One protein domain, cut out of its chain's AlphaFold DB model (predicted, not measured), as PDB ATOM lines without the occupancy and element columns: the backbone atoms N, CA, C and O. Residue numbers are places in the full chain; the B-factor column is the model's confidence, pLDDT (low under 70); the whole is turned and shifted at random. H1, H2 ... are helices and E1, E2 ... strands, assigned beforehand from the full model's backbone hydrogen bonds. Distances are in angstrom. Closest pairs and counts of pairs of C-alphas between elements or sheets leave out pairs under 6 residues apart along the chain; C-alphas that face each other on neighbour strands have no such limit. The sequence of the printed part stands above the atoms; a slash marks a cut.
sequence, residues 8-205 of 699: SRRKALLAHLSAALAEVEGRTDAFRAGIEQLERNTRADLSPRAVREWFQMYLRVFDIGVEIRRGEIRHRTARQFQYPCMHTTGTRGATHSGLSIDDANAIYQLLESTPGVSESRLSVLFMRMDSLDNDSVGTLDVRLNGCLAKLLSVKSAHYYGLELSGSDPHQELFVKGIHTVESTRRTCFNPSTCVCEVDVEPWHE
ATOM      1  N   SER A   8       4.515  17.372  -8.797       75.12
ATOM      2  CA  SER A   8       3.834  16.655  -9.884       75.12
ATOM      3  C   SER A   8       3.188  17.627 -10.877       75.12
ATOM      4  O   SER A   8       3.449  17.546 -12.077       75.12
ATOM      5  N   ARG A   9       2.441  18.627 -10.376       82.88
ATOM      6  CA  ARG A   9       1.814  19.667 -11.216       82.88
ATOM      7  C   ARG A   9       2.853  20.473 -12.001       82.88
ATOM      8  O   ARG A   9       2.693  20.661 -13.202       82.88
ATOM      9  N   ARG A  10       3.950  20.881 -11.352       84.06
ATOM     10  CA  ARG A  10       5.076  21.564 -12.010       84.06
ATOM     11  C   ARG A  10       5.689  20.721 -13.131       84.06
ATOM     12  O   ARG A  10       5.983  21.253 -14.197       84.06
ATOM     13  N   LYS A  11       5.905  19.419 -12.898       85.94
ATOM     14  CA  LYS A  11       6.471  18.514 -13.910       85.94
ATOM     15  C   LYS A  11       5.531  18.355 -15.110       85.94
ATOM     16  O   LYS A  11       6.017  18.353 -16.235       85.94
ATOM     17  N   ALA A  12       4.220  18.276 -14.874       88.88
ATOM     18  CA  ALA A  12       3.210  18.218 -15.930       88.88
ATOM     19  C   ALA A  12       3.185  19.500 -16.782       88.88
ATOM     20  O   ALA A  12       3.312  19.410 -17.997       88.88
ATOM     21  N   LEU A  13       3.128  20.685 -16.159       90.75
ATOM     22  CA  LEU A  13       3.146  21.970 -16.877       90.75
ATOM     23  C   LEU A  13       4.433  22.169 -17.696       90.75
ATOM     24  O   LEU A  13       4.375  22.609 -18.837       90.75
ATOM     25  N   LEU A  14       5.599  21.789 -17.158       89.94
ATOM     26  CA  LEU A  14       6.861  21.842 -17.909       89.94
ATOM     27  C   LEU A  14       6.882  20.876 -19.102       89.94
ATOM     28  O   LEU A  14       7.469  21.208 -20.129       89.94
ATOM     29  N   ALA A  15       6.271  19.694 -18.978       92.12
ATOM     30  CA  ALA A  15       6.161  18.742 -20.082       92.12
ATOM     31  C   ALA A  15       5.196  19.248 -21.167       92.12
ATOM     32  O   ALA A  15       5.534  19.185 -22.344       92.12
ATOM     33  N   HIS A  16       4.058  19.821 -20.764       94.38
ATOM     34  CA  HIS A  16       3.074  20.444 -21.654       94.38
ATOM     35  C   HIS A  16       3.687  21.618 -22.431       94.38
ATOM     36  O   HIS A  16       3.656  21.602 -23.656       94.38
ATOM     37  N   LEU A  17       4.355  22.563 -21.758       93.69
ATOM     38  CA  LEU A  17       5.066  23.660 -22.429       93.69
ATOM     39  C   LEU A  17       6.130  23.150 -23.412       93.69
ATOM     40  O   LEU A  17       6.255  23.665 -24.517       93.69
ATOM     41  N   SER A  18       6.884  22.113 -23.029       92.38
ATOM     42  CA  SER A  18       7.903  21.525 -23.913       92.38
ATOM     43  C   SER A  18       7.281  20.865 -25.150       92.38
ATOM     44  O   SER A  18       7.874  20.927 -26.221       92.38
ATOM     45  N   ALA A  19       6.100  20.254 -25.011       94.31
ATOM     46  CA  ALA A  19       5.348  19.688 -26.127       94.31
ATOM     47  C   ALA A  19       4.764  20.780 -27.039       94.31
ATOM     48  O   ALA A  19       4.818  20.630 -28.253       94.31
ATOM     49  N   ALA A  20       4.258  21.883 -26.475       94.94
ATOM     50  CA  ALA A  20       3.700  22.996 -27.247       94.94
ATOM     51  C   ALA A  20       4.774  23.665 -28.119       94.94
ATOM     52  O   ALA A  20       4.579  23.824 -29.320       94.94
ATOM     53  N   LEU A  21       5.948  23.959 -27.544       93.12
ATOM     54  CA  LEU A  21       7.083  24.495 -28.305       93.12
ATOM     55  C   LEU A  21       7.548  23.527 -29.408       93.12
ATOM     56  O   LEU A  21       7.856  23.970 -30.507       93.12
ATOM     57  N   ALA A  22       7.555  22.215 -29.147       93.44
ATOM     58  CA  ALA A  22       7.953  21.213 -30.138       93.44
ATOM     59  C   ALA A  22       6.937  21.044 -31.291       93.44
ATOM     60  O   ALA A  22       7.357  20.859 -32.431       93.44
ATOM     61  N   GLU A  23       5.624  21.123 -31.029       93.94
ATOM     62  CA  GLU A  23       4.602  21.105 -32.093       93.94
ATOM     63  C   GLU A  23       4.698  22.375 -32.950       93.94
ATOM     64  O   GLU A  23       4.689  22.277 -34.174       93.94
ATOM     65  N   VAL A  24       4.872  23.555 -32.339       94.38
ATOM     66  CA  VAL A  24       5.061  24.818 -33.078       94.38
ATOM     67  C   VAL A  24       6.330  24.787 -33.940       94.38
ATOM     68  O   VAL A  24       6.275  25.139 -35.120       94.38
ATOM     69  N   GLU A  25       7.458  24.312 -33.399       92.38
ATOM     70  CA  GLU A  25       8.695  24.104 -34.166       92.38
ATOM     71  C   GLU A  25       8.461  23.144 -35.346       92.38
ATOM     72  O   GLU A  25       8.769  23.492 -36.484       92.38
ATOM     73  N   GLY A  26       7.827  21.986 -35.118       91.31
ATOM     74  CA  GLY A  26       7.526  21.010 -36.174       91.31
ATOM     75  C   GLY A  26       6.534  21.497 -37.241       91.31
ATOM     76  O   GLY A  26       6.634  21.111 -38.404       91.31
ATOM     77  N   ARG A  27       5.588  22.376 -36.883       92.56
ATOM     78  CA  ARG A  27       4.607  22.969 -37.814       92.56
ATOM     79  C   ARG A  27       5.189  24.105 -38.661       92.56
ATOM     80  O   ARG A  27       4.655  24.402 -39.731       92.56
ATOM     81  N   THR A  28       6.286  24.713 -38.210       93.06
ATOM     82  CA  THR A  28       6.944  25.852 -38.876       93.06
ATOM     83  C   THR A  28       7.459  25.489 -40.275       93.06
ATOM     84  O   THR A  28       7.378  26.314 -41.187       93.06
ATOM     85  N   ASP A  29       7.922  24.255 -40.488       92.00
ATOM     86  CA  ASP A  29       8.420  23.802 -41.796       92.00
ATOM     87  C   ASP A  29       7.299  23.652 -42.835       92.00
ATOM     88  O   ASP A  29       7.434  24.137 -43.961       92.00
ATOM     89  N   ALA A  30       6.155  23.079 -42.447       92.94
ATOM     90  CA  ALA A  30       4.962  23.014 -43.297       92.94
ATOM     91  C   ALA A  30       4.435  24.420 -43.642       92.94
ATOM     92  O   ALA A  30       4.091  24.703 -44.793       92.94
ATOM     93  N   PHE A  31       4.437  25.334 -42.663       97.12
ATOM     94  CA  PHE A  31       4.041  26.728 -42.871       97.12
ATOM     95  C   PHE A  31       4.968  27.443 -43.867       97.12
ATOM     96  O   PHE A  31       4.498  28.070 -44.820       97.12
ATOM     97  N   ARG A  32       6.289  27.272 -43.714       96.38
ATOM     98  CA  ARG A  32       7.313  27.788 -44.635       96.38
ATOM     99  C   ARG A  32       7.145  27.235 -46.051       96.38
ATOM    100  O   ARG A  32       7.142  28.024 -46.995       96.38
ATOM    101  N   ALA A  33       6.976  25.920 -46.201       94.44
ATOM    102  CA  ALA A  33       6.797  25.268 -47.498       94.44
ATOM    103  C   ALA A  33       5.544  25.781 -48.231       94.44
ATOM    104  O   ALA A  33       5.602  26.086 -49.424       94.44
ATOM    105  N   GLY A  34       4.437  25.957 -47.501       96.12
ATOM    106  CA  GLY A  34       3.212  26.552 -48.032       96.12
ATOM    107  C   GLY A  34       3.394  27.989 -48.522       96.12
ATOM    108  O   GLY A  34       2.950  28.323 -49.621       96.12
ATOM    109  N   ILE A  35       4.088  28.827 -47.746       97.31
ATOM    110  CA  ILE A  35       4.394  30.214 -48.128       97.31
ATOM    111  C   ILE A  35       5.281  30.258 -49.376       97.31
ATOM    112  O   ILE A  35       4.958  30.970 -50.322       97.31
ATOM    113  N   GLU A  36       6.354  29.466 -49.427       95.94
ATOM    114  CA  GLU A  36       7.234  29.416 -50.601       95.94
ATOM    115  C   GLU A  36       6.491  29.000 -51.877       95.94
ATOM    116  O   GLU A  36       6.772  29.521 -52.957       95.94
ATOM    117  N   GLN A  37       5.522  28.086 -51.772       94.88
ATOM    118  CA  GLN A  37       4.740  27.676 -52.934       94.88
ATOM    119  C   GLN A  37       3.753  28.761 -53.388       94.88
ATOM    120  O   GLN A  37       3.567  28.943 -54.595       94.88
ATOM    121  N   LEU A  38       3.183  29.538 -52.460       95.62
ATOM    122  CA  LEU A  38       2.400  30.732 -52.796       95.62
ATOM    123  C   LEU A  38       3.272  31.787 -53.492       95.62
ATOM    124  O   LEU A  38       2.876  32.261 -54.555       95.62
ATOM    125  N   GLU A  39       4.464  32.082 -52.958       93.94
ATOM    126  CA  GLU A  39       5.433  33.033 -53.529       93.94
ATOM    127  C   GLU A  39       5.809  32.675 -54.976       93.94
ATOM    128  O   GLU A  39       5.762  33.545 -55.853       93.94
ATOM    129  N   ARG A  40       6.129  31.395 -55.242       91.00
ATOM    130  CA  ARG A  40       6.447  30.872 -56.588       91.00
ATOM    131  C   ARG A  40       5.294  31.058 -57.577       91.00
ATOM    132  O   ARG A  40       5.535  31.367 -58.739       91.00
ATOM    133  N   ASN A  41       4.054  30.902 -57.115       89.56
ATOM    134  CA  ASN A  41       2.853  30.990 -57.947       89.56
ATOM    135  C   ASN A  41       2.249  32.413 -58.029       89.56
ATOM    136  O   ASN A  41       1.256  32.615 -58.731       89.56
ATOM    137  N   THR A  42       2.827  33.426 -57.366       88.19
ATOM    138  CA  THR A  42       2.370  34.828 -57.473       88.19
ATOM    139  C   THR A  42       3.055  35.559 -58.637       88.19
ATOM    140  O   THR A  42       4.104  36.197 -58.465       88.19
ATOM    141  N   ARG A  43       2.417  35.505 -59.815       83.81
ATOM    142  CA  ARG A  43       2.832  36.143 -61.081       83.81
ATOM    143  C   ARG A  43       1.764  37.095 -61.644       83.81
ATOM    144  O   ARG A  43       0.653  37.145 -61.128       83.81
ATOM    145  N   ALA A  44       2.122  37.871 -62.668       80.56
ATOM    146  CA  ALA A  44       1.190  38.742 -63.392       80.56
ATOM    147  C   ALA A  44       0.204  37.944 -64.268       80.56
ATOM    148  O   ALA A  44       0.449  36.770 -64.544       80.56
ATOM    149  N   ASP A  45      -0.884  38.589 -64.708       82.81
ATOM    150  CA  ASP A  45      -1.841  38.051 -65.694       82.81
ATOM    151  C   ASP A  45      -2.470  36.685 -65.355       82.81
ATOM    152  O   ASP A  45      -2.877  35.936 -66.240       82.81
ATOM    153  N   LEU A  46      -2.634  36.372 -64.064       87.56
ATOM    154  CA  LEU A  46      -3.425  35.212 -63.645       87.56
ATOM    155  C   LEU A  46      -4.878  35.330 -64.141       87.56
ATOM    156  O   LEU A  46      -5.478  36.413 -64.125       87.56
ATOM    157  N   SER A  47      -5.465  34.201 -64.538       87.69
ATOM    158  CA  SER A  47      -6.893  34.112 -64.848       87.69
ATOM    159  C   SER A  47      -7.749  34.131 -63.567       87.69
ATOM    160  O   SER A  47      -7.235  33.870 -62.474       87.69
ATOM    161  N   PRO A  48      -9.070  34.393 -63.647       88.44
ATOM    162  CA  PRO A  48      -9.949  34.356 -62.479       88.44
ATOM    163  C   PRO A  48      -9.885  33.000 -61.776       88.44
ATOM    164  O   PRO A  48      -9.753  32.940 -60.558       88.44
ATOM    165  N   ARG A  49      -9.869  31.903 -62.546       88.56
ATOM    166  CA  ARG A  49      -9.724  30.542 -62.023       88.56
ATOM    167  C   ARG A  49      -8.424  30.367 -61.238       88.56
ATOM    168  O   ARG A  49      -8.480  29.918 -60.094       88.56
ATOM    169  N   ALA A  50      -7.301  30.757 -61.833       90.19
ATOM    170  CA  ALA A  50      -5.984  30.709 -61.209       90.19
ATOM    171  C   ALA A  50      -5.938  31.495 -59.884       90.19
ATOM    172  O   ALA A  50      -5.407  31.003 -58.888       90.19
ATOM    173  N   VAL A  51      -6.565  32.675 -59.832       91.75
ATOM    174  CA  VAL A  51      -6.693  33.475 -58.601       91.75
ATOM    175  C   VAL A  51      -7.528  32.765 -57.529       91.75
ATOM    176  O   VAL A  51      -7.151  32.791 -56.357       91.75
ATOM    177  N   ARG A  52      -8.633  32.096 -57.893       91.00
ATOM    178  CA  ARG A  52      -9.445  31.323 -56.930       91.00
ATOM    179  C   ARG A  52      -8.668  30.137 -56.354       91.00
ATOM    180  O   ARG A  52      -8.708  29.928 -55.144       91.00
ATOM    181  N   GLU A  53      -7.961  29.387 -57.199       91.75
ATOM    182  CA  GLU A  53      -7.135  28.241 -56.789       91.75
ATOM    183  C   GLU A  53      -5.975  28.704 -55.881       91.75
ATOM    184  O   GLU A  53      -5.783  28.146 -54.799       91.75
ATOM    185  N   TRP A  54      -5.302  29.812 -56.224       94.62
ATOM    186  CA  TRP A  54      -4.303  30.459 -55.362       94.62
ATOM    187  C   TRP A  54      -4.890  30.926 -54.025       94.62
ATOM    188  O   TRP A  54      -4.282  30.707 -52.980       94.62
ATOM    189  N   PHE A  55      -6.083  31.527 -54.002       94.50
ATOM    190  CA  PHE A  55      -6.676  32.010 -52.750       94.50
ATOM    191  C   PHE A  55      -7.173  30.876 -51.839       94.50
ATOM    192  O   PHE A  55      -7.043  30.959 -50.618       94.50
ATOM    193  N   GLN A  56      -7.680  29.779 -52.408       92.75
ATOM    194  CA  GLN A  56      -7.962  28.560 -51.642       92.75
ATOM    195  C   GLN A  56      -6.681  27.994 -51.020       92.75
ATOM    196  O   GLN A  56      -6.677  27.626 -49.844       92.75
ATOM    197  N   MET A  57      -5.585  27.998 -51.781       94.44
ATOM    198  CA  MET A  57      -4.272  27.596 -51.293       94.44
ATOM    199  C   MET A  57      -3.755  28.529 -50.184       94.44
ATOM    200  O   MET A  57      -3.288  28.058 -49.147       94.44
ATOM    201  N   TYR A  58      -3.929  29.844 -50.333       95.62
ATOM    202  CA  TYR A  58      -3.612  30.836 -49.304       95.62
ATOM    203  C   TYR A  58      -4.359  30.561 -47.994       95.62
ATOM    204  O   TYR A  58      -3.736  30.504 -46.935       95.62
ATOM    205  N   LEU A  59      -5.673  30.313 -48.053       94.00
ATOM    206  CA  LEU A  59      -6.474  29.988 -46.868       94.00
ATOM    207  C   LEU A  59      -5.985  28.703 -46.177       94.00
ATOM    208  O   LEU A  59      -5.972  28.643 -44.948       94.00
ATOM    209  N   ARG A  60      -5.533  27.700 -46.948       92.94
ATOM    210  CA  ARG A  60      -4.939  26.464 -46.411       92.94
ATOM    211  C   ARG A  60      -3.630  26.708 -45.662       92.94
ATOM    212  O   ARG A  60      -3.443  26.088 -44.622       92.94
ATOM    213  N   VAL A  61      -2.759  27.588 -46.158       95.75
ATOM    214  CA  VAL A  61      -1.498  27.957 -45.482       95.75
ATOM    215  C   VAL A  61      -1.769  28.845 -44.267       95.75
ATOM    216  O   VAL A  61      -1.193  28.629 -43.205       95.75
ATOM    217  N   PHE A  62      -2.709  29.786 -44.383       94.94
ATOM    218  CA  PHE A  62      -3.157  30.631 -43.276       94.94
ATOM    219  C   PHE A  62      -3.702  29.803 -42.105       94.94
ATOM    220  O   PHE A  62      -3.399  30.099 -40.953       94.94
ATOM    221  N   ASP A  63      -4.453  28.731 -42.378       93.75
ATOM    222  CA  ASP A  63      -4.953  27.834 -41.329       93.75
ATOM    223  C   ASP A  63      -3.825  27.118 -40.554       93.75
ATOM    224  O   ASP A  63      -4.014  26.838 -39.374       93.75
ATOM    225  N   ILE A  64      -2.637  26.907 -41.147       95.00
ATOM    226  CA  ILE A  64      -1.445  26.426 -40.414       95.00
ATOM    227  C   ILE A  64      -0.963  27.497 -39.426       95.00
ATOM    228  O   ILE A  64      -0.660  27.183 -38.278       95.00
ATOM    229  N   GLY A  65      -0.930  28.768 -39.841       95.44
ATOM    230  CA  GLY A  65      -0.578  29.890 -38.966       95.44
ATOM    231  C   GLY A  65      -1.549  30.044 -37.789       95.44
ATOM    232  O   GLY A  65      -1.125  30.269 -36.654       95.44
ATOM    233  N   VAL A  66      -2.854  29.838 -38.016       93.88
ATOM    234  CA  VAL A  66      -3.848  29.819 -36.926       93.88
ATOM    235  C   VAL A  66      -3.652  28.612 -36.005       93.88
ATOM    236  O   VAL A  66      -3.733  28.772 -34.785       93.88
ATOM    237  N   GLU A  67      -3.357  27.428 -36.546       94.25
ATOM    238  CA  GLU A  67      -3.036  26.244 -35.743       94.25
ATOM    239  C   GLU A  67      -1.790  26.479 -34.868       94.25
ATOM    240  O   GLU A  67      -1.821  26.212 -33.670       94.25
ATOM    241  N   ILE A  68      -0.726  27.059 -35.428       96.12
ATOM    242  CA  ILE A  68       0.495  27.419 -34.695       96.12
ATOM    243  C   ILE A  68       0.201  28.424 -33.569       96.12
ATOM    244  O   ILE A  68       0.640  28.235 -32.432       96.12
ATOM    245  N   ARG A  69      -0.545  29.496 -33.865       94.19
ATOM    246  CA  ARG A  69      -0.776  30.590 -32.908       94.19
ATOM    247  C   ARG A  69      -1.808  30.252 -31.833       94.19
ATOM    248  O   ARG A  69      -1.540  30.484 -30.660       94.19
ATOM    249  N   ARG A  70      -2.959  29.694 -32.226       92.81
ATOM    250  CA  ARG A  70      -4.150  29.481 -31.373       92.81
ATOM    251  C   ARG A  70      -4.539  28.010 -31.185       92.81
ATOM    252  O   ARG A  70      -5.584  27.719 -30.605       92.81
ATOM    253  N   GLY A  71      -3.810  27.073 -31.787       93.56
ATOM    254  CA  GLY A  71      -4.111  25.643 -31.700       93.56
ATOM    255  C   GLY A  71      -5.392  25.225 -32.420       93.56
ATOM    256  O   GLY A  71      -5.795  24.074 -32.273       93.56
ATOM    257  N   GLU A  72      -6.061  26.131 -33.149       94.00
ATOM    258  CA  GLU A  72      -7.345  25.856 -33.803       94.00
ATOM    259  C   GLU A  72      -7.160  24.901 -34.982       94.00
ATOM    260  O   GLU A  72      -6.589  25.250 -36.013       94.00
ATOM    261  N   ILE A  73      -7.736  23.710 -34.863       93.00
ATOM    262  CA  ILE A  73      -7.782  22.724 -35.933       93.00
ATOM    263  C   ILE A  73      -9.044  22.971 -36.755       93.00
ATOM    264  O   ILE A  73     -10.162  22.915 -36.236       93.00
ATOM    265  N   ARG A  74      -8.867  23.223 -38.054       90.81
ATOM    266  CA  ARG A  74      -9.959  23.539 -39.000       90.81
ATOM    267  C   ARG A  74     -10.196  22.453 -40.049       90.81
ATOM    268  O   ARG A  74     -11.286  22.380 -40.619       90.81
ATOM    269  N   HIS A  75      -9.206  21.585 -40.254       92.94
ATOM    270  CA  HIS A  75      -9.200  20.523 -41.263       92.94
ATOM    271  C   HIS A  75      -9.160  19.132 -40.628       92.94
ATOM    272  O   HIS A  75      -8.813  18.986 -39.457       92.94
ATOM    273  N   ARG A  76      -9.528  18.097 -41.393       93.12
ATOM    274  CA  ARG A  76      -9.461  16.702 -40.932       93.12
ATOM    275  C   ARG A  76      -8.016  16.287 -40.647       93.12
ATOM    276  O   ARG A  76      -7.137  16.507 -41.470       93.12
ATOM    277  N   THR A  77      -7.803  15.646 -39.504       91.25
ATOM    278  CA  THR A  77      -6.494  15.179 -39.030       91.25
ATOM    279  C   THR A  77      -6.650  13.849 -38.294       91.25
ATOM    280  O   THR A  77      -7.680  13.611 -37.658       91.25
ATOM    281  N   ALA A  78      -5.651  12.974 -38.394       92.06
ATOM    282  CA  ALA A  78      -5.548  11.732 -37.635       92.06
ATOM    283  C   ALA A  78      -4.923  11.947 -36.241       92.06
ATOM    284  O   ALA A  78      -4.915  11.024 -35.420       92.06
ATOM    285  N   ARG A  79      -4.401  13.151 -35.958       89.12
ATOM    286  CA  ARG A  79      -3.804  13.497 -34.663       89.12
ATOM    287  C   ARG A  79      -4.825  13.402 -33.531       89.12
ATOM    288  O   ARG A  79      -5.969  13.831 -33.653       89.12
ATOM    289  N   GLN A  80      -4.373  12.874 -32.395       86.62
ATOM    290  CA  GLN A  80      -5.147  12.820 -31.157       86.62
ATOM    291  C   GLN A  80      -4.609  13.853 -30.168       86.62
ATOM    292  O   GLN A  80      -3.457  13.775 -29.740       86.62
ATOM    293  N   PHE A  81      -5.453  14.804 -29.782       86.81
ATOM    294  CA  PHE A  81      -5.079  15.889 -28.879       86.81
ATOM    295  C   PHE A  81      -5.238  15.445 -27.424       86.81
ATOM    296  O   PHE A  81      -6.343  15.223 -26.935       86.81
ATOM    297  N   GLN A  82      -4.102  15.255 -26.751       87.88
ATOM    298  CA  GLN A  82      -4.037  14.779 -25.361       87.88
ATOM    299  C   GLN A  82      -4.008  15.923 -24.340       87.88
ATOM    300  O   GLN A  82      -4.208  15.693 -23.147       87.88
ATOM    301  N   TYR A  83      -3.737  17.144 -24.800       91.50
ATOM    302  CA  TYR A  83      -3.578  18.322 -23.964       91.50
ATOM    303  C   TYR A  83      -4.825  19.214 -24.038       91.50
ATOM    304  O   TYR A  83      -5.391  19.383 -25.118       91.50
ATOM    305  N   PRO A  84      -5.278  19.789 -22.912       91.06
ATOM    306  CA  PRO A  84      -6.343  20.778 -22.932       91.06
ATOM    307  C   PRO A  84      -5.837  22.099 -23.523       91.06
ATOM    308  O   PRO A  84      -4.679  22.464 -23.326       91.06
ATOM    309  N   CYS A  85      -6.737  22.838 -24.172       92.75
ATOM    310  CA  CYS A  85      -6.523  24.249 -24.478       92.75
ATOM    311  C   CYS A  85      -6.404  25.052 -23.172       92.75
ATOM    312  O   CYS A  85      -7.228  24.902 -22.262       92.75
ATOM    313  N   MET A  86      -5.360  25.871 -23.078       92.62
ATOM    314  CA  MET A  86      -4.978  26.632 -21.886       92.62
ATOM    315  C   MET A  86      -5.315  28.127 -21.996       92.62
ATOM    316  O   MET A  86      -5.208  28.847 -21.002       92.62
ATOM    317  N   HIS A  87      -5.744  28.589 -23.173       90.06
ATOM    318  CA  HIS A  87      -6.073  29.982 -23.480       90.06
ATOM    319  C   HIS A  87      -7.563  30.167 -23.834       90.06
ATOM    320  O   HIS A  87      -8.328  29.211 -23.946       90.06
ATOM    321  N   THR A  88      -7.997  31.420 -24.001       86.44
ATOM    322  CA  THR A  88      -9.388  31.775 -24.364       86.44
ATOM    323  C   THR A  88      -9.491  32.689 -25.590       86.44
ATOM    324  O   THR A  88     -10.563  33.217 -25.873       86.44
ATOM    325  N   THR A  89      -8.385  32.911 -26.302       77.56
ATOM    326  CA  THR A  89      -8.286  33.744 -27.521       77.56
ATOM    327  C   THR A  89      -8.801  33.047 -28.787       77.56
ATOM    328  O   THR A  89      -8.927  33.688 -29.828       77.56
ATOM    329  N   GLY A  90      -9.089  31.745 -28.710       77.00
ATOM    330  CA  GLY A  90      -9.608  30.943 -29.817       77.00
ATOM    331  C   GLY A  90     -11.097  31.141 -30.113       77.00
ATOM    332  O   GLY A  90     -11.887  31.578 -29.272       77.00
ATOM    333  N   THR A  91     -11.493  30.758 -31.324       82.25
ATOM    334  CA  THR A  91     -12.884  30.772 -31.788       82.25
ATOM    335  C   THR A  91     -13.764  29.862 -30.923       82.25
ATOM    336  O   THR A  91     -13.473  28.684 -30.712       82.25
ATOM    337  N   ARG A  92     -14.887  30.389 -30.418       80.12
ATOM    338  CA  ARG A  92     -15.763  29.659 -29.486       80.12
ATOM    339  C   ARG A  92     -16.312  28.371 -30.114       80.12
ATOM    340  O   ARG A  92     -17.091  28.428 -31.060       80.12
ATOM    341  N   GLY A  93     -15.970  27.223 -29.530       81.75
ATOM    342  CA  GLY A  93     -16.400  25.906 -30.021       81.75
ATOM    343  C   GLY A  93     -15.525  25.318 -31.135       81.75
ATOM    344  O   GLY A  93     -15.895  24.289 -31.701       81.75
ATOM    345  N   ALA A  94     -14.377  25.930 -31.445       86.94
ATOM    346  CA  ALA A  94     -13.360  25.309 -32.288       86.94
ATOM    347  C   ALA A  94     -12.740  24.070 -31.616       86.94
ATOM    348  O   ALA A  94     -12.776  23.902 -30.394       86.94
ATOM    349  N   THR A  95     -12.161  23.189 -32.433       90.62
ATOM    350  CA  THR A  95     -11.336  22.076 -31.943       90.62
ATOM    351  C   THR A  95      -9.919  22.594 -31.720       90.62
ATOM    352  O   THR A  95      -9.365  23.198 -32.631       90.62
ATOM    353  N   HIS A  96      -9.333  22.364 -30.544       93.62
ATOM    354  CA  HIS A  96      -7.986  22.841 -30.207       93.62
ATOM    355  C   HIS A  96      -7.002  21.693 -29.964       93.62
ATOM    356  O   HIS A  96      -7.382  20.666 -29.401       93.62
ATOM    357  N   SER A  97      -5.732  21.900 -30.324       93.25
ATOM    358  CA  SER A  97      -4.636  20.971 -30.015       93.25
ATOM    359  C   SER A  97      -4.151  21.022 -28.566       93.25
ATOM    360  O   SER A  97      -3.610  20.032 -28.070       93.25
ATOM    361  N   GLY A  98      -4.300  22.178 -27.907       94.25
ATOM    362  CA  GLY A  98      -3.652  22.474 -26.627       94.25
ATOM    363  C   GLY A  98      -2.127  22.627 -26.735       94.25
ATOM    364  O   GLY A  98      -1.438  22.521 -25.722       94.25
ATOM    365  N   LEU A  99      -1.590  22.799 -27.948       95.56
ATOM    366  CA  LEU A  99      -0.159  22.803 -28.269       95.56
ATOM    367  C   LEU A  99       0.204  23.968 -29.210       95.56
ATOM    368  O   LEU A  99       0.782  23.762 -30.273       95.56
ATOM    369  N   SER A 100      -0.177  25.185 -28.828       96.12
ATOM    370  CA  SER A 100       0.058  26.420 -29.591       96.12
ATOM    371  C   SER A 100       0.931  27.445 -28.860       96.12
ATOM    372  O   SER A 100       1.305  27.247 -27.702       96.12
ATOM    373  N   ILE A 101       1.234  28.567 -29.520       95.38
ATOM    374  CA  ILE A 101       1.894  29.728 -28.895       95.38
ATOM    375  C   ILE A 101       1.020  30.321 -27.774       95.38
ATOM    376  O   ILE A 101       1.524  30.583 -26.682       95.38
ATOM    377  N   ASP A 102      -0.291  30.476 -27.989       93.75
ATOM    378  CA  ASP A 102      -1.212  30.966 -26.955       93.75
ATOM    379  C   ASP A 102      -1.315  29.985 -25.766       93.75
ATOM    380  O   ASP A 102      -1.349  30.414 -24.608       93.75
ATOM    381  N   ASP A 103      -1.281  28.667 -26.019       94.00
ATOM    382  CA  ASP A 103      -1.164  27.657 -24.957       94.00
ATOM    383  C   ASP A 103       0.160  27.790 -24.194       94.00
ATOM    384  O   ASP A 103       0.165  27.807 -22.962       94.00
ATOM    385  N   ALA A 104       1.285  27.904 -24.908       93.31
ATOM    386  CA  ALA A 104       2.614  28.045 -24.321       93.31
ATOM    387  C   ALA A 104       2.697  29.280 -23.408       93.31
ATOM    388  O   ALA A 104       3.153  29.168 -22.266       93.31
ATOM    389  N   ASN A 105       2.158  30.418 -23.857       92.31
ATOM    390  CA  ASN A 105       2.035  31.649 -23.077       92.31
ATOM    391  C   ASN A 105       1.201  31.448 -21.797       92.31
ATOM    392  O   ASN A 105       1.634  31.821 -20.701       92.31
ATOM    393  N   ALA A 106       0.033  30.806 -21.895       92.19
ATOM    394  CA  ALA A 106      -0.813  30.528 -20.733       92.19
ATOM    395  C   ALA A 106      -0.145  29.557 -19.733       92.19
ATOM    396  O   ALA A 106      -0.200  29.757 -18.515       92.19
ATOM    397  N   ILE A 107       0.547  28.524 -20.225       93.44
ATOM    398  CA  ILE A 107       1.300  27.574 -19.390       93.44
ATOM    399  C   ILE A 107       2.501  28.263 -18.729       93.44
ATOM    400  O   ILE A 107       2.802  27.975 -17.567       93.44
ATOM    401  N   TYR A 108       3.166  29.187 -19.426       92.00
ATOM    402  CA  TYR A 108       4.271  29.976 -18.887       92.00
ATOM    403  C   TYR A 108       3.824  30.823 -17.683       92.00
ATOM    404  O   TYR A 108       4.429  30.721 -16.615       92.00
ATOM    405  N   GLN A 109       2.704  31.548 -17.790       89.56
ATOM    406  CA  GLN A 109       2.120  32.319 -16.676       89.56
ATOM    407  C   GLN A 109       1.745  31.424 -15.470       89.56
ATOM    408  O   GLN A 109       1.923  31.788 -14.301       89.56
ATOM    409  N   LEU A 110       1.275  30.197 -15.729       89.31
ATOM    410  CA  LEU A 110       1.013  29.198 -14.682       89.31
ATOM    411  C   LEU A 110       2.298  28.633 -14.045       89.31
ATOM    412  O   LEU A 110       2.284  28.236 -12.877       89.31
ATOM    413  N   LEU A 111       3.409  28.580 -14.783       87.25
ATOM    414  CA  LEU A 111       4.717  28.167 -14.266       87.25
ATOM    415  C   LEU A 111       5.391  29.270 -13.447       87.25
ATOM    416  O   LEU A 111       5.970  28.961 -12.407       87.25
ATOM    417  N   GLU A 112       5.278  30.528 -13.868       86.44
ATOM    418  CA  GLU A 112       5.765  31.698 -13.131       86.44
ATOM    419  C   GLU A 112       5.094  31.821 -11.754       86.44
ATOM    420  O   GLU A 112       5.760  31.990 -10.732       86.44
ATOM    421  N   SER A 113       3.777  31.610 -11.701       81.44
ATOM    422  CA  SER A 113       3.006  31.577 -10.451       81.44
ATOM    423  C   SER A 113       3.185  30.290  -9.617       81.44
ATOM    424  O   SER A 113       2.632  30.188  -8.518       81.44
ATOM    425  N   THR A 114       3.969  29.303 -10.080       79.56
ATOM    426  CA  THR A 114       4.204  28.035  -9.363       79.56
ATOM    427  C   THR A 114       5.453  28.099  -8.463       79.56
ATOM    428  O   THR A 114       6.576  28.197  -8.965       79.56
ATOM    429  N   PRO A 115       5.326  27.926  -7.129       75.00
ATOM    430  CA  PRO A 115       6.466  27.994  -6.214       75.00
ATOM    431  C   PRO A 115       7.601  27.009  -6.536       75.00
ATOM    432  O   PRO A 115       7.392  25.808  -6.727       75.00
ATOM    433  N   GLY A 116       8.835  27.519  -6.518       72.31
ATOM    434  CA  GLY A 116      10.063  26.730  -6.658       72.31
ATOM    435  C   GLY A 116      10.528  26.478  -8.095       72.31
ATOM    436  O   GLY A 116      11.515  25.757  -8.282       72.31
ATOM    437  N   VAL A 117       9.863  27.036  -9.114       76.25
ATOM    438  CA  VAL A 117      10.471  27.192 -10.447       76.25
ATOM    439  C   VAL A 117      11.586  28.240 -10.349       76.25
ATOM    440  O   VAL A 117      11.422  29.251  -9.678       76.25
ATOM    441  N   SER A 118      12.752  27.971 -10.944       79.31
ATOM    442  CA  SER A 118      13.875  28.912 -10.927       79.31
ATOM    443  C   SER A 118      13.722  29.949 -12.035       79.31
ATOM    444  O   SER A 118      13.470  29.591 -13.184       79.31
ATOM    445  N   GLU A 119      13.945  31.214 -11.700       73.44
ATOM    446  CA  GLU A 119      13.870  32.361 -12.614       73.44
ATOM    447  C   GLU A 119      14.755  32.189 -13.856       73.44
ATOM    448  O   GLU A 119      14.287  32.347 -14.976       73.44
ATOM    449  N   SER A 120      15.986  31.692 -13.688       69.75
ATOM    450  CA  SER A 120      16.883  31.339 -14.800       69.75
ATOM    451  C   SER A 120      16.292  30.326 -15.787       69.75
ATOM    452  O   SER A 120      16.629  30.334 -16.967       69.75
ATOM    453  N   ARG A 121      15.390  29.447 -15.329       75.00
ATOM    454  CA  ARG A 121      14.704  28.467 -16.182       75.00
ATOM    455  C   ARG A 121      13.470  29.064 -16.852       75.00
ATOM    456  O   ARG A 121      13.171  28.665 -17.970       75.00
ATOM    457  N   LEU A 122      12.778  29.995 -16.190       79.56
ATOM    458  CA  LEU A 122      11.707  30.779 -16.811       79.56
ATOM    459  C   LEU A 122      12.285  31.665 -17.919       79.56
ATOM    460  O   LEU A 122      11.831  31.560 -19.047       79.56
ATOM    461  N   SER A 123      13.372  32.395 -17.654       75.56
ATOM    462  CA  SER A 123      14.081  33.206 -18.654       75.56
ATOM    463  C   SER A 123      14.467  32.406 -19.909       75.56
ATOM    464  O   SER A 123      14.147  32.829 -21.014       75.56
ATOM    465  N   VAL A 124      15.052  31.208 -19.772       81.19
ATOM    466  CA  VAL A 124      15.375  30.348 -20.934       81.19
ATOM    467  C   VAL A 124      14.125  29.894 -21.703       81.19
ATOM    468  O   VAL A 124      14.158  29.814 -22.930       81.19
ATOM    469  N   LEU A 125      13.023  29.591 -21.008       82.75
ATOM    470  CA  LEU A 125      11.759  29.210 -21.648       82.75
ATOM    471  C   LEU A 125      11.106  30.399 -22.367       82.75
ATOM    472  O   LEU A 125      10.626  30.225 -23.483       82.75
ATOM    473  N   PHE A 126      11.148  31.586 -21.760       86.75
ATOM    474  CA  PHE A 126      10.673  32.835 -22.346       86.75
ATOM    475  C   PHE A 126      11.450  33.174 -23.619       86.75
ATOM    476  O   PHE A 126      10.838  33.291 -24.669       86.75
ATOM    477  N   MET A 127      12.788  33.212 -23.566       85.81
ATOM    478  CA  MET A 127      13.628  33.516 -24.736       85.81
ATOM    479  C   MET A 127      13.392  32.550 -25.908       85.81
ATOM    480  O   MET A 127      13.418  32.968 -27.062       85.81
ATOM    481  N   ARG A 128      13.149  31.256 -25.637       87.38
ATOM    482  CA  ARG A 128      12.817  30.283 -26.694       87.38
ATOM    483  C   ARG A 128      11.425  30.525 -27.277       87.38
ATOM    484  O   ARG A 128      11.264  30.424 -28.484       87.38
ATOM    485  N   MET A 129      10.437  30.817 -26.435       89.19
ATOM    486  CA  MET A 129       9.064  31.094 -26.860       89.19
ATOM    487  C   MET A 129       8.973  32.397 -27.666       89.19
ATOM    488  O   MET A 129       8.332  32.417 -28.709       89.19
ATOM    489  N   ASP A 130       9.678  33.439 -27.225       86.81
ATOM    490  CA  ASP A 130       9.780  34.744 -27.882       86.81
ATOM    491  C   ASP A 130      10.450  34.641 -29.261       86.81
ATOM    492  O   ASP A 130       9.882  35.087 -30.252       86.81
ATOM    493  N   SER A 131      11.594  33.953 -29.365       85.88
ATOM    494  CA  SER A 131      12.263  33.726 -30.657       85.88
ATOM    495  C   SER A 131      11.443  32.835 -31.608       85.88
ATOM    496  O   SER A 131      11.463  33.005 -32.830       85.88
ATOM    497  N   LEU A 132      10.661  31.897 -31.066       87.00
ATOM    498  CA  LEU A 132       9.768  31.063 -31.867       87.00
ATOM    499  C   LEU A 132       8.565  31.865 -32.397       87.00
ATOM    500  O   LEU A 132       8.231  31.743 -33.574       87.00
ATOM    501  N   ASP A 133       7.952  32.722 -31.576       89.31
ATOM    502  CA  ASP A 133       6.826  33.569 -31.987       89.31
ATOM    503  C   ASP A 133       7.262  34.719 -32.911       89.31
ATOM    504  O   ASP A 133       6.716  34.873 -34.000       89.31
ATOM    505  N   ASN A 134       8.277  35.497 -32.525       86.88
ATOM    506  CA  ASN A 134       8.699  36.692 -33.257       86.88
ATOM    507  C   ASN A 134       9.632  36.372 -34.438       86.88
ATOM    508  O   ASN A 134       9.311  36.720 -35.580       86.88
ATOM    509  N   ASP A 135      10.762  35.693 -34.201       85.06
ATOM    510  CA  ASP A 135      11.777  35.480 -35.247       85.06
ATOM    511  C   ASP A 135      11.355  34.396 -36.250       85.06
ATOM    512  O   ASP A 135      11.618  34.515 -37.451       85.06
ATOM    513  N   SER A 136      10.709  33.326 -35.775       89.31
ATOM    514  CA  SER A 136      10.419  32.141 -36.598       89.31
ATOM    515  C   SER A 136       9.027  32.174 -37.228       89.31
ATOM    516  O   SER A 136       8.911  32.056 -38.447       89.31
ATOM    517  N   VAL A 137       7.968  32.348 -36.433       92.88
ATOM    518  CA  VAL A 137       6.579  32.344 -36.927       92.88
ATOM    519  C   VAL A 137       6.168  33.727 -37.439       92.88
ATOM    520  O   VAL A 137       5.615  33.837 -38.531       92.88
ATOM    521  N   GLY A 138       6.510  34.799 -36.724       90.81
ATOM    522  CA  GLY A 138       6.168  36.177 -37.082       90.81
ATOM    523  C   GLY A 138       6.767  36.627 -38.416       90.81
ATOM    524  O   GLY A 138       6.100  37.306 -39.198       90.81
ATOM    525  N   THR A 139       7.986  36.190 -38.745       92.62
ATOM    526  CA  THR A 139       8.580  36.448 -40.071       92.62
ATOM    527  C   THR A 139       7.854  35.702 -41.196       92.62
ATOM    528  O   THR A 139       7.724  36.235 -42.302       92.62
ATOM    529  N   LEU A 140       7.316  34.508 -40.925       94.88
ATOM    530  CA  LEU A 140       6.478  33.758 -41.864       94.88
ATOM    531  C   LEU A 140       5.091  34.397 -42.030       94.88
ATOM    532  O   LEU A 140       4.634  34.538 -43.162       94.88
ATOM    533  N   ASP A 141       4.464  34.890 -40.957       93.19
ATOM    534  CA  ASP A 141       3.212  35.655 -41.049       93.19
ATOM    535  C   ASP A 141       3.375  36.911 -41.921       93.19
ATOM    536  O   ASP A 141       2.517  37.213 -42.754       93.19
ATOM    537  N   VAL A 142       4.488  37.640 -41.776       92.94
ATOM    538  CA  VAL A 142       4.795  38.804 -42.624       92.94
ATOM    539  C   VAL A 142       4.932  38.393 -44.094       92.94
ATOM    540  O   VAL A 142       4.343  39.050 -44.956       92.94
ATOM    541  N   ARG A 143       5.630  37.288 -44.398       96.06
ATOM    542  CA  ARG A 143       5.738  36.759 -45.772       96.06
ATOM    543  C   ARG A 143       4.385  36.336 -46.342       96.06
ATOM    544  O   ARG A 143       4.070  36.710 -47.470       96.06
ATOM    545  N   LEU A 144       3.559  35.628 -45.570       95.94
ATOM    546  CA  LEU A 144       2.225  35.194 -45.997       95.94
ATOM    547  C   LEU A 144       1.319  36.389 -46.333       95.94
ATOM    548  O   LEU A 144       0.689  36.415 -47.391       95.94
ATOM    549  N   ASN A 145       1.293  37.410 -45.472       92.12
ATOM    550  CA  ASN A 145       0.551  38.644 -45.744       92.12
ATOM    551  C   ASN A 145       1.122  39.393 -46.964       92.12
ATOM    552  O   ASN A 145       0.358  39.916 -47.775       92.12
ATOM    553  N   GLY A 146       2.448  39.386 -47.144       92.81
ATOM    554  CA  GLY A 146       3.118  39.910 -48.337       92.81
ATOM    555  C   GLY A 146       2.696  39.203 -49.630       92.81
ATOM    556  O   GLY A 146       2.471  39.866 -50.642       92.81
ATOM    557  N   CYS A 147       2.498  37.881 -49.595       93.31
ATOM    558  CA  CYS A 147       1.977  37.109 -50.726       93.31
ATOM    559  C   CYS A 147       0.576  37.579 -51.135       93.31
ATOM    560  O   CYS A 147       0.323  37.816 -52.319       93.31
ATOM    561  N   LEU A 148      -0.325  37.756 -50.160       93.62
ATOM    562  CA  LEU A 148      -1.687  38.230 -50.419       93.62
ATOM    563  C   LEU A 148      -1.694  39.674 -50.939       93.62
ATOM    564  O   LEU A 148      -2.362  39.959 -51.930       93.62
ATOM    565  N   ALA A 149      -0.919  40.571 -50.322       92.44
ATOM    566  CA  ALA A 149      -0.792  41.956 -50.775       92.44
ATOM    567  C   ALA A 149      -0.261  42.036 -52.219       92.44
ATOM    568  O   ALA A 149      -0.818  42.759 -53.048       92.44
ATOM    569  N   LYS A 150       0.758  41.228 -52.548       91.31
ATOM    570  CA  LYS A 150       1.308  41.122 -53.904       91.31
ATOM    571  C   LYS A 150       0.247  40.637 -54.896       91.31
ATOM    572  O   LYS A 150       0.090  41.274 -55.934       91.31
ATOM    573  N   LEU A 151      -0.522  39.589 -54.572       92.25
ATOM    574  CA  LEU A 151      -1.632  39.118 -55.416       92.25
ATOM    575  C   LEU A 151      -2.663  40.232 -55.670       92.25
ATOM    576  O   LEU A 151      -3.013  40.485 -56.818       92.25
ATOM    577  N   LEU A 152      -3.111  40.927 -54.620       89.88
ATOM    578  CA  LEU A 152      -4.099  42.007 -54.730       89.88
ATOM    579  C   LEU A 152      -3.594  43.197 -55.573       89.88
ATOM    580  O   LEU A 152      -4.395  43.873 -56.213       89.88
ATOM    581  N   SER A 153      -2.277  43.429 -55.620       86.88
ATOM    582  CA  SER A 153      -1.650  44.467 -56.457       86.88
ATOM    583  C   SER A 153      -1.439  44.079 -57.930       86.88
ATOM    584  O   SER A 153      -1.132  44.942 -58.759       86.88
ATOM    585  N   VAL A 154      -1.565  42.791 -58.280       81.81
ATOM    586  CA  VAL A 154      -1.275  42.298 -59.632       81.81
ATOM    587  C   VAL A 154      -2.351  42.753 -60.620       81.81
ATOM    588  O   VAL A 154      -3.543  42.489 -60.458       81.81
ATOM    589  N   LYS A 155      -1.899  43.376 -61.711       79.75
ATOM    590  CA  LYS A 155      -2.723  43.660 -62.890       79.75
ATOM    591  C   LYS A 155      -2.883  42.388 -63.729       79.75
ATOM    592  O   LYS A 155      -1.931  41.625 -63.880       79.75
ATOM    593  N   SER A 156      -4.076  42.192 -64.284       83.38
ATOM    594  CA  SER A 156      -4.390  41.084 -65.186       83.38
ATOM    595  C   SER A 156      -5.195  41.578 -66.383       83.38
ATOM    596  O   SER A 156      -6.040  42.462 -66.250       83.38
ATOM    597  N   ALA A 157      -4.976  40.983 -67.554       81.00
ATOM    598  CA  ALA A 157      -5.837  41.172 -68.719       81.00
ATOM    599  C   ALA A 157      -7.257  40.581 -68.543       81.00
ATOM    600  O   ALA A 157      -8.149  40.908 -69.326       81.00
ATOM    601  N   HIS A 158      -7.476  39.713 -67.546       79.88
ATOM    602  CA  HIS A 158      -8.726  38.959 -67.380       79.88
ATOM    603  C   HIS A 158      -9.745  39.601 -66.416       79.88
ATOM    604  O   HIS A 158     -10.936  39.295 -66.491       79.88
ATOM    605  N   TYR A 159      -9.302  40.467 -65.501       87.00
ATOM    606  CA  TYR A 159     -10.137  41.139 -64.498       87.00
ATOM    607  C   TYR A 159      -9.593  42.546 -64.214       87.00
ATOM    608  O   TYR A 159      -8.397  42.785 -64.347       87.00
ATOM    609  N   TYR A 160     -10.450  43.487 -63.807       83.69
ATOM    610  CA  TYR A 160     -10.027  44.867 -63.527       83.69
ATOM    611  C   TYR A 160      -9.660  45.121 -62.058       83.69
ATOM    612  O   TYR A 160      -9.087  46.165 -61.754       83.69
ATOM    613  N   GLY A 161      -9.965  44.195 -61.144       85.56
ATOM    614  CA  GLY A 161      -9.546  44.296 -59.747       85.56
ATOM    615  C   GLY A 161      -9.816  43.042 -58.918       85.56
ATOM    616  O   GLY A 161     -10.669  42.222 -59.267       85.56
ATOM    617  N   LEU A 162      -9.086  42.930 -57.807       90.19
ATOM    618  CA  LEU A 162      -9.295  41.951 -56.743       90.19
ATOM    619  C   LEU A 162      -9.606  42.694 -55.441       90.19
ATOM    620  O   LEU A 162      -8.933  43.670 -55.120       90.19
ATOM    621  N   GLU A 163     -10.592  42.229 -54.678       88.00
ATOM    622  CA  GLU A 163     -10.957  42.825 -53.387       88.00
ATOM    623  C   GLU A 163     -11.163  41.754 -52.321       88.00
ATOM    624  O   GLU A 163     -11.810  40.740 -52.564       88.00
ATOM    625  N   LEU A 164     -10.637  41.994 -51.121       90.81
ATOM    626  CA  LEU A 164     -10.824  41.129 -49.960       90.81
ATOM    627  C   LEU A 164     -11.905  41.714 -49.043       90.81
ATOM    628  O   LEU A 164     -11.927  42.920 -48.802       90.81
ATOM    629  N   SER A 165     -12.765  40.861 -48.490       84.12
ATOM    630  CA  SER A 165     -13.747  41.229 -47.468       84.12
ATOM    631  C   SER A 165     -13.754  40.235 -46.306       84.12
ATOM    632  O   SER A 165     -13.240  39.117 -46.405       84.12
ATOM    633  N   GLY A 166     -14.371  40.652 -45.203       80.50
ATOM    634  CA  GLY A 166     -14.453  39.885 -43.968       80.50
ATOM    635  C   GLY A 166     -13.134  39.815 -43.193       80.50
ATOM    636  O   GLY A 166     -12.108  40.387 -43.558       80.50
ATOM    637  N   SER A 167     -13.179  39.090 -42.082       79.00
ATOM    638  CA  SER A 167     -12.044  38.787 -41.209       79.00
ATOM    639  C   SER A 167     -12.004  37.286 -40.944       79.00
ATOM    640  O   SER A 167     -12.974  36.579 -41.212       79.00
ATOM    641  N   ASP A 168     -10.886  36.768 -40.434       79.81
ATOM    642  CA  ASP A 168     -10.797  35.362 -40.031       79.81
ATOM    643  C   ASP A 168     -11.896  35.015 -38.992       79.81
ATOM    644  O   ASP A 168     -12.052  35.769 -38.029       79.81
ATOM    645  N   PRO A 169     -12.673  33.920 -39.162       79.44
ATOM    646  CA  PRO A 169     -12.510  32.849 -40.146       79.44
ATOM    647  C   PRO A 169     -13.271  33.018 -41.477       79.44
ATOM    648  O   PRO A 169     -13.157  32.154 -42.347       79.44
ATOM    649  N   HIS A 170     -14.018  34.103 -41.669       83.19
ATOM    650  CA  HIS A 170     -14.935  34.349 -42.791       83.19
ATOM    651  C   HIS A 170     -14.361  35.285 -43.876       83.19
ATOM    652  O   HIS A 170     -15.072  36.146 -44.388       83.19
ATOM    653  N   GLN A 171     -13.079  35.139 -44.225       84.19
ATOM    654  CA  GLN A 171     -12.485  35.906 -45.328       84.19
ATOM    655  C   GLN A 171     -13.025  35.440 -46.690       84.19
ATOM    656  O   GLN A 171     -13.069  34.237 -46.977       84.19
ATOM    657  N   GLU A 172     -13.382  36.404 -47.538       89.75
ATOM    658  CA  GLU A 172     -13.835  36.195 -48.917       89.75
ATOM    659  C   GLU A 172     -13.012  37.073 -49.882       89.75
ATOM    660  O   GLU A 172     -12.790  38.253 -49.614       89.75
ATOM    661  N   LEU A 173     -12.570  36.509 -51.009       93.00
ATOM    662  CA  LEU A 173     -11.925  37.224 -52.115       93.00
ATOM    663  C   LEU A 173     -12.910  37.367 -53.277       93.00
ATOM    664  O   LEU A 173     -13.503  36.377 -53.704       93.00
ATOM    665  N   PHE A 174     -13.025  38.578 -53.816       89.94
ATOM    666  CA  PHE A 174     -13.827  38.926 -54.981       89.94
ATOM    667  C   PHE A 174     -12.926  39.204 -56.186       89.94
ATOM    668  O   PHE A 174     -12.042  40.060 -56.120       89.94
ATOM    669  N   VAL A 175     -13.183  38.520 -57.302       90.25
ATOM    670  CA  VAL A 175     -12.552  38.774 -58.605       90.25
ATOM    671  C   VAL A 175     -13.527  39.581 -59.459       90.25
ATOM    672  O   VAL A 175     -14.627  39.107 -59.755       90.25
ATOM    673  N   LYS A 176     -13.150  40.806 -59.845       85.56
ATOM    674  CA  LYS A 176     -14.023  41.734 -60.580       85.56
ATOM    675  C   LYS A 176     -13.702  41.754 -62.075       85.56
ATOM    676  O   LYS A 176     -12.775  42.431 -62.521       85.56
ATOM    677  N   GLY A 177     -14.479  41.006 -62.854       80.44
ATOM    678  CA  GLY A 177     -14.475  41.030 -64.317       80.44
ATOM    679  C   GLY A 177     -15.458  42.059 -64.890       80.44
ATOM    680  O   GLY A 177     -16.317  42.586 -64.187       80.44
ATOM    681  N   ILE A 178     -15.358  42.332 -66.197       68.31
ATOM    682  CA  ILE A 178     -16.135  43.383 -66.894       68.31
ATOM    683  C   ILE A 178     -17.661  43.182 -66.760       68.31
ATOM    684  O   ILE A 178     -18.410  44.155 -66.689       68.31
ATOM    685  N   HIS A 179     -18.124  41.928 -66.694       65.19
ATOM    686  CA  HIS A 179     -19.549  41.571 -66.613       65.19
ATOM    687  C   HIS A 179     -19.893  40.594 -65.477       65.19
ATOM    688  O   HIS A 179     -21.052  40.215 -65.326       65.19
ATOM    689  N   THR A 180     -18.909  40.166 -64.683       75.81
ATOM    690  CA  THR A 180     -19.070  39.148 -63.638       75.81
ATOM    691  C   THR A 180     -18.242  39.500 -62.408       75.81
ATOM    692  O   THR A 180     -17.125  40.001 -62.515       75.81
ATOM    693  N   VAL A 181     -18.785  39.206 -61.227       81.12
ATOM    694  CA  VAL A 181     -18.031  39.201 -59.970       81.12
ATOM    695  C   VAL A 181     -18.098  37.788 -59.416       81.12
ATOM    696  O   VAL A 181     -19.185  37.270 -59.166       81.12
ATOM    697  N   GLU A 182     -16.943  37.162 -59.246       84.62
ATOM    698  CA  GLU A 182     -16.823  35.834 -58.646       84.62
ATOM    699  C   GLU A 182     -16.299  35.978 -57.220       84.62
ATOM    700  O   GLU A 182     -15.381  36.763 -56.992       84.62
ATOM    701  N   SER A 183     -16.836  35.216 -56.264       87.88
ATOM    702  CA  SER A 183     -16.312  35.176 -54.896       87.88
ATOM    703  C   SER A 183     -15.753  33.800 -54.534       87.88
ATOM    704  O   SER A 183     -16.215  32.762 -55.006       87.88
ATOM    705  N   THR A 184     -14.712  33.781 -53.705       89.75
ATOM    706  CA  THR A 184     -14.098  32.565 -53.152       89.75
ATOM    707  C   THR A 184     -13.857  32.757 -51.666       89.75
ATOM    708  O   THR A 184     -13.376  33.803 -51.244       89.75
ATOM    709  N   ARG A 185     -14.200  31.750 -50.861       88.19
ATOM    710  CA  ARG A 185     -14.200  31.837 -49.395       88.19
ATOM    711  C   ARG A 185     -13.807  30.525 -48.736       88.19
ATOM    712  O   ARG A 185     -13.914  29.464 -49.358       88.19
ATOM    713  N   ARG A 186     -13.426  30.588 -47.458       85.81
ATOM    714  CA  ARG A 186     -13.173  29.395 -46.638       85.81
ATOM    715  C   ARG A 186     -14.446  28.543 -46.526       85.81
ATOM    716  O   ARG A 186     -15.527  29.054 -46.248       85.81
ATOM    717  N   THR A 187     -14.301  27.234 -46.725       81.62
ATOM    718  CA  THR A 187     -15.383  26.237 -46.603       81.62
ATOM    719  C   THR A 187     -15.222  25.317 -45.391       81.62
ATOM    720  O   THR A 187     -16.199  24.732 -44.932       81.62
ATOM    721  N   CYS A 188     -14.006  25.193 -44.853       85.88
ATOM    722  CA  CYS A 188     -13.675  24.298 -43.747       85.88
ATOM    723  C   CYS A 188     -13.433  25.102 -42.467       85.88
ATOM    724  O   CYS A 188     -12.519  25.920 -42.417       85.88
ATOM    725  N   PHE A 189     -14.255  24.866 -41.444       83.69
ATOM    726  CA  PHE A 189     -14.209  25.593 -40.166       83.69
ATOM    727  C   PHE A 189     -13.969  24.674 -38.956       83.69
ATOM    728  O   PHE A 189     -13.689  25.159 -37.864       83.69
ATOM    729  N   ASN A 190     -14.105  23.355 -39.123       85.25
ATOM    730  CA  ASN A 190     -13.953  22.356 -38.065       85.25
ATOM    731  C   ASN A 190     -13.632  20.981 -38.702       85.25
ATOM    732  O   ASN A 190     -14.301  20.621 -39.675       85.25
ATOM    733  N   PRO A 191     -12.685  20.175 -38.173       88.62
ATOM    734  CA  PRO A 191     -12.396  18.813 -38.640       88.62
ATOM    735  C   PRO A 191     -13.629  17.929 -38.869       88.62
ATOM    736  O   PRO A 191     -13.637  17.134 -39.803       88.62
ATOM    737  N   SER A 192     -14.675  18.069 -38.053       86.38
ATOM    738  CA  SER A 192     -15.910  17.271 -38.162       86.38
ATOM    739  C   SER A 192     -16.783  17.593 -39.385       86.38
ATOM    740  O   SER A 192     -17.555  16.737 -39.814       86.38
ATOM    741  N   THR A 193     -16.667  18.798 -39.952       86.06
ATOM    742  CA  THR A 193     -17.435  19.256 -41.129       86.06
ATOM    743  C   THR A 193     -16.557  19.541 -42.350       86.06
ATOM    744  O   THR A 193     -17.068  19.808 -43.435       86.06
ATOM    745  N   CYS A 194     -15.235  19.470 -42.191       89.56
ATOM    746  CA  CYS A 194     -14.260  19.598 -43.264       89.56
ATOM    747  C   CYS A 194     -14.358  18.414 -44.246       89.56
ATOM    748  O   CYS A 194     -14.321  17.252 -43.847       89.56
ATOM    749  N   VAL A 195     -14.445  18.720 -45.544       89.38
ATOM    750  CA  VAL A 195     -14.547  17.725 -46.631       89.38
ATOM    751  C   VAL A 195     -13.194  17.313 -47.223       89.38
ATOM    752  O   VAL A 195     -13.150  16.452 -48.096       89.38
ATOM    753  N   CYS A 196     -12.094  17.917 -46.770       90.25
ATOM    754  CA  CYS A 196     -10.752  17.592 -47.247       90.25
ATOM    755  C   CYS A 196     -10.323  16.168 -46.851       90.25
ATOM    756  O   CYS A 196     -10.871  15.542 -45.935       90.25
ATOM    757  N   GLU A 197      -9.284  15.677 -47.522       92.00
ATOM    758  CA  GLU A 197      -8.572  14.478 -47.090       92.00
ATOM    759  C   GLU A 197      -7.866  14.703 -45.742       92.00
ATOM    760  O   GLU A 197      -7.633  15.837 -45.308       92.00
ATOM    761  N   VAL A 198      -7.606  13.604 -45.034       93.31
ATOM    762  CA  VAL A 198      -7.049  13.618 -43.676       93.31
ATOM    763  C   VAL A 198      -5.572  13.988 -43.740       93.31
ATOM    764  O   VAL A 198      -4.833  13.359 -44.487       93.31
ATOM    765  N   ASP A 199      -5.161  14.990 -42.957       88.75
ATOM    766  CA  ASP A 199      -3.783  15.507 -42.915       88.75
ATOM    767  C   ASP A 199      -3.236  15.921 -44.297       88.75
ATOM    768  O   ASP A 199      -2.042  15.832 -44.554       88.75
ATOM    769  N   VAL A 200      -4.108  16.393 -45.199       90.81
ATOM    770  CA  VAL A 200      -3.701  16.804 -46.551       90.81
ATOM    771  C   VAL A 200      -2.825  18.061 -46.540       90.81
ATOM    772  O   VAL A 200      -3.190  19.084 -45.949       90.81
ATOM    773  N   GLU A 201      -1.712  17.992 -47.266       92.06
ATOM    774  CA  GLU A 201      -0.676  19.024 -47.368       92.06
ATOM    775  C   GLU A 201      -0.573  19.548 -48.817       92.06
ATOM    776  O   GLU A 201       0.383  19.245 -49.534       92.06
ATOM    777  N   PRO A 202      -1.575  20.316 -49.302       88.94
ATOM    778  CA  PRO A 202      -1.726  20.624 -50.729       88.94
ATOM    779  C   PRO A 202      -0.570  21.435 -51.337       88.94
ATOM    780  O   PRO A 202      -0.448  21.489 -52.553       88.94
ATOM    781  N   TRP A 203       0.303  22.041 -50.523       93.00
ATOM    782  CA  TRP A 203       1.459  22.817 -50.990       93.00
ATOM    783  C   TRP A 203       2.514  21.986 -51.715       93.00
ATOM    784  O   TRP A 203       3.263  22.551 -52.506       93.00
ATOM    785  N   HIS A 204       2.587  20.674 -51.481       88.75
ATOM    786  CA  HIS A 204       3.598  19.835 -52.131       88.75
ATOM    787  C   HIS A 204       3.348  19.617 -53.629       88.75
ATOM    788  O   HIS A 204       4.305  19.418 -54.372       88.75
ATOM    789  N   GLU A 205       2.092  19.708 -54.074       86.44
ATOM    790  CA  GLU A 205       1.675  19.465 -55.465       86.44
ATOM    791  C   GLU A 205       0.991  20.694 -56.101       86.44
ATOM    792  O   GLU A 205       0.469  20.619 -57.210       86.44
TER     793      GLU A 205
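AT A GLANCE: This is residues 8 to 205 of the 699 residues of an uncharacterized protein of Globisporangium ultimum (strain ATCC 200006 / CBS 805.95 / DAOM BR144) (UniProt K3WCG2). A small sheet of three strands, E1, E2 and E3, covers one side of a rod-shaped helix bundle near one end. H1 and H4 run side by side for most of the rod's length, while H2 and H3, almost in one line with each other, lie end to end alongside both, joined by a 30-residue loop, residues 71 to 100. The printed part has 198 residues, with four named helices followed by three strands, and the class is mostly helix. The sheet runs E1, E2, E3, antiparallel throughout. The whole is compact, with a radius of gyration of the C-alphas of 19.2 A, and spans 68 by 33 by 28 A.

HOW THE PARTS SIT: The sheet is a meander, each strand the antiparallel neighbour of the one before: E1, residues 161 to 165, E2, residues 172 to 176, and E3, residues 181 to 185. E1 and E2 form a hairpin, with N 165 and O 172 within hydrogen-bond range at 2.8 A. E2 and E3 form another, with N 173 and O 184 at 2.8 A. H2, residues 48 to 70, is on the sheet at a height of 7.0 A, over E2 and E3 and along the strands; the closest C-alphas of H2 and E3, those of Arg 52 and Thr 184, are 6.1 A apart. H4, residues 119 to 153, is on the same face, over E1, its local plane only just fixed by 6 C-alphas of the sheet. H1, residues 8 to 41, touches H4 at a shallow tilt of 23 degrees, the same way; their closest C-alphas, Ile 35 and Leu 144, are 5.8 A apart. H1 and H2 are a helical hairpin, closest at the C-alphas of Val 24 and Ile 68, 5.5 A. H3, residues 101 to 112, touches H2 with residues 101 to 103 alone, closest at the C-alphas of Arg 69 and Ile 101, 4.9 A, at a shallow tilt of 9 degrees. H1 and H3 are apart from the three strands. Every O i to N i+4 pair is within hydrogen-bond range in H3; the counts are 28 of 30 in H1, 18 of 19 in H2 and 26 of 31 in H4.

IN THESE COORDINATES: H1 begins at C-alpha 8, (3.834, 16.655, -9.884), and is 50.2 A long. H2 measures 32.0 A and H3 16.4 A. H4 covers 48.1 A, ending at C-alpha 153, (-1.650, 44.467, -56.457). E3 ends at C-alpha 185, (-14.200, 31.837, -49.395).

THE WHOLE: The two C-alphas farthest apart, those of Gly 116 and His 179, are 68.5 A apart. The printed part has no cut. The link H2 to H3 is long; residues 72 to 73 and 95 to 96 in it pair antiparallel. Residues 186 to 205 hold no named element. Residue 120 and residues 178 to 179 are under pLDDT 70.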